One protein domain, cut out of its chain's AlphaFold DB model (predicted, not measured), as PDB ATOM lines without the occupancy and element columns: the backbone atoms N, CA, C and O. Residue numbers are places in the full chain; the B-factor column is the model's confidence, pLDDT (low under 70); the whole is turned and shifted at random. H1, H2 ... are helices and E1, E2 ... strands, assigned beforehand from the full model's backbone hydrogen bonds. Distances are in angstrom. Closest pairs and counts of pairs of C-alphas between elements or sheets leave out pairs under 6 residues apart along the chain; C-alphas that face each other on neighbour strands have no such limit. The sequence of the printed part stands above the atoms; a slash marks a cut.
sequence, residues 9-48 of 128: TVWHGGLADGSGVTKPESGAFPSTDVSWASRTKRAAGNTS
ATOM      1  N   THR A   9      64.813  19.757   2.855       96.50
ATOM      2  CA  THR A   9      66.046  20.287   2.260       96.50
ATOM      3  C   THR A   9      65.874  21.774   1.997       96.50
ATOM      4  O   THR A   9      64.924  22.166   1.324       96.50
ATOM      5  N   VAL A  10      66.796  22.592   2.498       97.75
ATOM      6  CA  VAL A  10      66.881  24.016   2.143       97.75
ATOM      7  C   VAL A  10      68.026  24.187   1.156       97.75
ATOM      8  O   VAL A  10      69.136  23.755   1.451       97.75
ATOM      9  N   TRP A  11      67.760  24.787  -0.006       97.38
ATOM     10  CA  TRP A  11      68.738  25.006  -1.079       97.38
ATOM     11  C   TRP A  11      68.927  26.497  -1.357       97.38
ATOM     12  O   TRP A  11      67.959  27.259  -1.366       97.38
ATOM     13  N   HIS A  12      70.164  26.898  -1.642       98.06
ATOM     14  CA  HIS A  12      70.536  28.263  -1.994       98.06
ATOM     15  C   HIS A  12      71.373  28.286  -3.280       98.06
ATOM     16  O   HIS A  12      72.278  27.473  -3.450       98.06
ATOM     17  N   GLY A  13      71.106  29.257  -4.160       97.31
ATOM     18  CA  GLY A  13      71.868  29.468  -5.397       97.31
ATOM     19  C   GLY A  13      71.419  28.610  -6.587       97.31
ATOM     20  O   GLY A  13      70.394  27.924  -6.538       97.31
ATOM     21  N   GLY A  14      72.181  28.688  -7.683       96.38
ATOM     22  CA  GLY A  14      71.960  27.898  -8.896       96.38
ATOM     23  C   GLY A  14      72.379  26.436  -8.728       96.38
ATOM     24  O   GLY A  14      72.899  26.035  -7.696       96.38
ATOM     25  N   LEU A  15      72.152  25.593  -9.741       93.06
ATOM     26  CA  LEU A  15      72.502  24.169  -9.633       93.06
ATOM     27  C   LEU A  15      74.022  23.941  -9.554       93.06
ATOM     28  O   LEU A  15      74.470  23.078  -8.810       93.06
ATOM     29  N   ALA A  16      74.808  24.679 -10.343       90.38
ATOM     30  CA  ALA A  16      76.242  24.428 -10.496       90.38
ATOM     31  C   ALA A  16      77.080  24.910  -9.300       90.38
ATOM     32  O   ALA A  16      78.081  24.278  -8.967       90.38
ATOM     33  N   ASP A  17      76.671  26.017  -8.685       91.56
ATOM     34  CA  ASP A  17      77.366  26.743  -7.616       91.56
ATOM     35  C   ASP A  17      76.620  26.717  -6.274       91.56
ATOM     36  O   ASP A  17      77.186  27.079  -5.245       91.56
ATOM     37  N   GLY A  18      75.359  26.290  -6.278       94.62
ATOM     38  CA  GLY A  18      74.534  26.217  -5.088       94.62
ATOM     39  C   GLY A  18      74.817  25.012  -4.204       94.62
ATOM     40  O   GLY A  18      75.497  24.039  -4.560       94.62
ATOM     41  N   SER A  19      74.229  25.084  -3.022       94.38
ATOM     42  CA  SER A  19      74.306  24.059  -1.997       94.38
ATOM     43  C   SER A  19      73.019  24.030  -1.188       94.38
ATOM     44  O   SER A  19      72.225  24.974  -1.187       94.38
ATOM     45  N   GLY A  20      72.816  22.938  -0.470       94.94
ATOM     46  CA  GLY A  20      71.711  22.813   0.451       94.94
ATOM     47  C   GLY A  20      72.047  21.964   1.658       94.94
ATOM     48  O   GLY A  20      73.092  21.323   1.721       94.94
ATOM     49  N   VAL A  21      71.121  21.961   2.607       95.06
ATOM     50  CA  VAL A  21      71.205  21.179   3.837       95.06
ATOM     51  C   VAL A  21      69.937  20.351   3.963       95.06
ATOM     52  O   VAL A  21      68.835  20.902   3.959       95.06
ATOM     53  N   THR A  22      70.095  19.034   4.076       95.25
ATOM     54  CA  THR A  22      69.001  18.076   4.266       95.25
ATOM     55  C   THR A  22      68.908  17.681   5.734       95.25
ATOM     56  O   THR A  22      69.904  17.259   6.322       95.25
ATOM     57  N   LYS A  23      67.714  17.776   6.326       95.75
ATOM     58  CA  LYS A  23      67.448  17.436   7.729       95.75
ATOM     59  C   LYS A  23      66.248  16.486   7.858       95.75
ATOM     60  O   LYS A  23      65.153  16.859   7.427       95.75
ATOM     61  N   PRO A  24      66.401  15.307   8.487       95.62
ATOM     62  CA  PRO A  24      65.270  14.454   8.844       95.62
ATOM     63  C   PRO A  24      64.527  15.023  10.060       95.62
ATOM     64  O   PRO A  24      65.154  15.456  11.028       95.62
ATOM     65  N   GLU A  25      63.192  14.991  10.058       95.25
ATOM     66  CA  GLU A  25      62.411  15.448  11.222       95.25
ATOM     67  C   GLU A  25      62.520  14.502  12.416       95.25
ATOM     68  O   GLU A  25      62.449  14.935  13.563       95.25
ATOM     69  N   SER A  26      62.757  13.216  12.154       94.38
ATOM     70  CA  SER A  26      62.954  12.203  13.192       94.38
ATOM     71  C   SER A  26      64.245  12.388  13.992       94.38
ATOM     72  O   SER A  26      64.406  11.755  15.030       94.38
ATOM     73  N   GLY A  27      65.195  13.188  13.493       92.75
ATOM     74  CA  GLY A  27      66.544  13.273  14.057       92.75
ATOM     75  C   GLY A  27      67.379  12.000  13.868       92.75
ATOM     76  O   GLY A  27      68.407  11.857  14.518       92.75
ATOM     77  N   ALA A  28      66.958  11.082  12.988       90.06
ATOM     78  CA  ALA A  28      67.624   9.791  12.777       90.06
ATOM     79  C   ALA A  28      69.089   9.908  12.315       90.06
ATOM     80  O   ALA A  28      69.882   8.998  12.538       90.06
ATOM     81  N   PHE A  29      69.446  11.019  11.672       90.06
ATOM     82  CA  PHE A  29      70.814  11.370  11.306       90.06
ATOM     83  C   PHE A  29      70.992  12.894  11.414       90.06
ATOM     84  O   PHE A  29      69.998  13.630  11.353       90.06
ATOM     85  N   PRO A  30      72.230  13.389  11.618       91.31
ATOM     86  CA  PRO A  30      72.494  14.824  11.636       91.31
ATOM     87  C   PRO A  30      72.111  15.471  10.304       91.31
ATOM     88  O   PRO A  30      72.012  14.802   9.278       91.31
ATOM     89  N   SER A  31      71.926  16.790  10.302       93.06
ATOM     90  CA  SER A  31      71.786  17.530   9.047       93.06
ATOM     91  C   SER A  31      72.986  17.257   8.135       93.06
ATOM     92  O   SER A  31      74.123  17.210   8.604       93.06
ATOM     93  N   THR A  32      72.727  17.080   6.844       91.31
ATOM     94  CA  THR A  32      73.750  16.726   5.855       91.31
ATOM     95  C   THR A  32      73.807  17.750   4.735       91.31
ATOM     96  O   THR A  32      72.775  18.132   4.177       91.31
ATOM     97  N   ASP A  33      75.020  18.175   4.399       92.25
ATOM     98  CA  ASP A  33      75.252  19.078   3.280       92.25
ATOM     99  C   ASP A  33      75.114  18.326   1.954       92.25
ATOM    100  O   ASP A  33      75.648  17.229   1.761       92.25
ATOM    101  N   VAL A  34      74.403  18.941   1.016       92.31
ATOM    102  CA  VAL A  34      74.186  18.430  -0.335       92.31
ATOM    103  C   VAL A  34      74.571  19.493  -1.354       92.31
ATOM    104  O   VAL A  34      74.326  20.682  -1.182       92.31
ATOM    105  N   SER A  35      75.182  19.069  -2.452       92.56
ATOM    106  CA  SER A  35      75.528  19.944  -3.571       92.56
ATOM    107  C   SER A  35      75.468  19.155  -4.871       92.56
ATOM    108  O   SER A  35      75.516  17.921  -4.875       92.56
ATOM    109  N   TRP A  36      75.408  19.851  -6.004       92.94
ATOM    110  CA  TRP A  36      75.518  19.181  -7.298       92.94
ATOM    111  C   TRP A  36      76.885  18.515  -7.480       92.94
ATOM    112  O   TRP A  36      76.985  17.414  -8.030       92.94
ATOM    113  N   ALA A  37      77.936  19.156  -6.962       88.56
ATOM    114  CA  ALA A  37      79.284  18.615  -6.969       88.56
ATOM    115  C   ALA A  37      79.355  17.287  -6.205       88.56
ATOM    116  O   ALA A  37      79.793  16.307  -6.792       88.56
ATOM    117  N   SER A  38      78.863  17.214  -4.960       87.12
ATOM    118  CA  SER A  38      78.888  15.970  -4.169       87.12
ATOM    119  C   SER A  38      77.998  14.873  -4.757       87.12
ATOM    120  O   SER A  38      78.353  13.697  -4.690       87.12
ATOM    121  N   ARG A  39      76.879  15.250  -5.389       90.75
ATOM    122  CA  ARG A  39      75.970  14.312  -6.060       90.75
ATOM    123  C   ARG A  39      76.590  13.656  -7.298       90.75
ATOM    124  O   ARG A  39      76.359  12.479  -7.546       90.75
ATOM    125  N   THR A  40      77.359  14.407  -8.088       88.38
ATOM    126  CA  THR A  40      77.902  13.931  -9.380       88.38
ATOM    127  C   THR A  40      79.351  13.466  -9.311       88.38
ATOM    128  O   THR A  40      79.746  12.538 -10.013       88.38
ATOM    129  N   LYS A  41      80.151  14.093  -8.453       77.31
ATOM    130  CA  LYS A  41      81.527  13.719  -8.142       77.31
ATOM    131  C   LYS A  41      81.499  13.257  -6.701       77.31
ATOM    132  O   LYS A  41      81.487  14.088  -5.802       77.31
ATOM    133  N   ARG A  42      81.425  11.942  -6.499       64.25
ATOM    134  CA  ARG A  42      81.312  11.299  -5.183       64.25
ATOM    135  C   ARG A  42      82.445  11.790  -4.271       64.25
ATOM    136  O   ARG A  42      83.556  11.268  -4.314       64.25
ATOM    137  N   ALA A  43      82.182  12.861  -3.530       58.38
ATOM    138  CA  ALA A  43      83.161  13.535  -2.696       58.38
ATOM    139  C   ALA A  43      83.193  12.805  -1.358       58.38
ATOM    140  O   ALA A  43      82.150  12.613  -0.733       58.38
ATOM    141  N   ALA A  44      84.376  12.359  -0.940       59.34
ATOM    142  CA  ALA A  44      84.534  11.679   0.336       59.34
ATOM    143  C   ALA A  44      83.990  12.563   1.476       59.34
ATOM    144  O   ALA A  44      84.372  13.725   1.587       59.34
ATOM    145  N   GLY A  45      83.093  12.006   2.293       65.69
ATOM    146  CA  GLY A  45      82.539  12.655   3.487       65.69
ATOM    147  C   GLY A  45      81.141  13.268   3.342       65.69
ATOM    148  O   GLY A  45      80.492  13.471   4.362       65.69
ATOM    149  N   ASN A  46      80.642  13.495   2.121       75.94
ATOM    150  CA  ASN A  46      79.303  14.055   1.903       75.94
ATOM    151  C   ASN A  46      78.329  12.991   1.396       75.94
ATOM    152  O   ASN A  46      78.674  12.187   0.528       75.94
ATOM    153  N   THR A  47      77.098  13.016   1.911       84.75
ATOM    154  CA  THR A  47      76.038  12.126   1.428       84.75
ATOM    155  C   THR A  47      75.508  12.570   0.059       84.75
ATOM    156  O   THR A  47      75.860  13.628  -0.477       84.75
ATOM    157  N   SER A  48      74.636  11.750  -0.521       91.12
ATOM    158  CA  SER A  48      73.908  12.049  -1.754       91.12
ATOM    159  C   SER A  48      72.433  11.673  -1.600       91.12
ATOM    160  O   SER A  48      72.121  10.746  -0.846       91.12
TER     161      SER A  48
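This is residues 9 to 48 of the 128 residues of the protein "OsmC family peroxiredoxin" of Pseudonocardiales bacterium (UniProt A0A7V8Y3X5). A small, flat sheet of three antiparallel strands lies side by side as E1, E2 and E3, with a single short helix, H1, at the end of E3 and a loop, residues 41 to 48, that folds back from H1 on the E3 side. The turn between E2 and E3, residues 25 to 31, reaches out at one end of the sheet, and the turn between E1 and E2, residues 13 to 18, lies at the other end; both are short links. The printed part has 40 residues with three named strands and one named helix, in the order E1, E2, E3, H1; its class is mixed, helices and strands, and under half of the residues, 19, are in named elements. The whole is only just compact, close to loose, with a radius of gyration of the C-alphas of 10.5 A, and the C-alphas span 30 by 22 by 9 A.

E1 is residues 9 to 12, 10.1 A from first to last C-alpha, and begins at C-alpha 9 at (66.046, 20.287, 2.260). E2, the longest strand, is residues 19 to 24, 17.1 A long, and ends at C-alpha 24 at (65.270, 14.454, 8.844). E3 is residues 32 to 35, 10.1 A long. H1 is residues 36 to 40, 6.1 A long, and ends at C-alpha 40 at (77.902, 13.931, -9.380).

The three strands form a meander, each strand the antiparallel neighbour of the one before, with E2 the inner strand and E1 and E3 the edge strands. E1 and E2 are a hairpin, at 165 degrees between their directions; the C-alphas of Trp 11 and Gly 20, 4.0 A apart, face each other. Across this pair N 12 and O 19 are 2.9 A apart, within hydrogen-bond range, as are N 10 and O 21 at 3.0 A. E2 and E3 are a hairpin too, at 147 degrees, and the C-alphas of Val 21 and Asp 33 face each other at 4.6 A. Here N 20 and O 34 are within hydrogen-bond range at 2.8 A, and so are N 32 and O 22 at 2.9 A. H1 follows E3 by a tight link, and is only just not on the sheet, with 4 pairs of C-alphas within 10 A. The closest C-alphas of E2 and H1 are those of Ser 19 and Trp 36, 7.3 A apart, while E1 and H1 are apart. In H1 every O i to N i+4 pair is within hydrogen-bond range.

The two C-alphas farthest apart are those of Ala 16 and Ser 26, 29.8 A. The printed part has no cut, and no link between named elements is long. The mean pLDDT of the printed part is 89.1, and residues 42 to 45 are under 70.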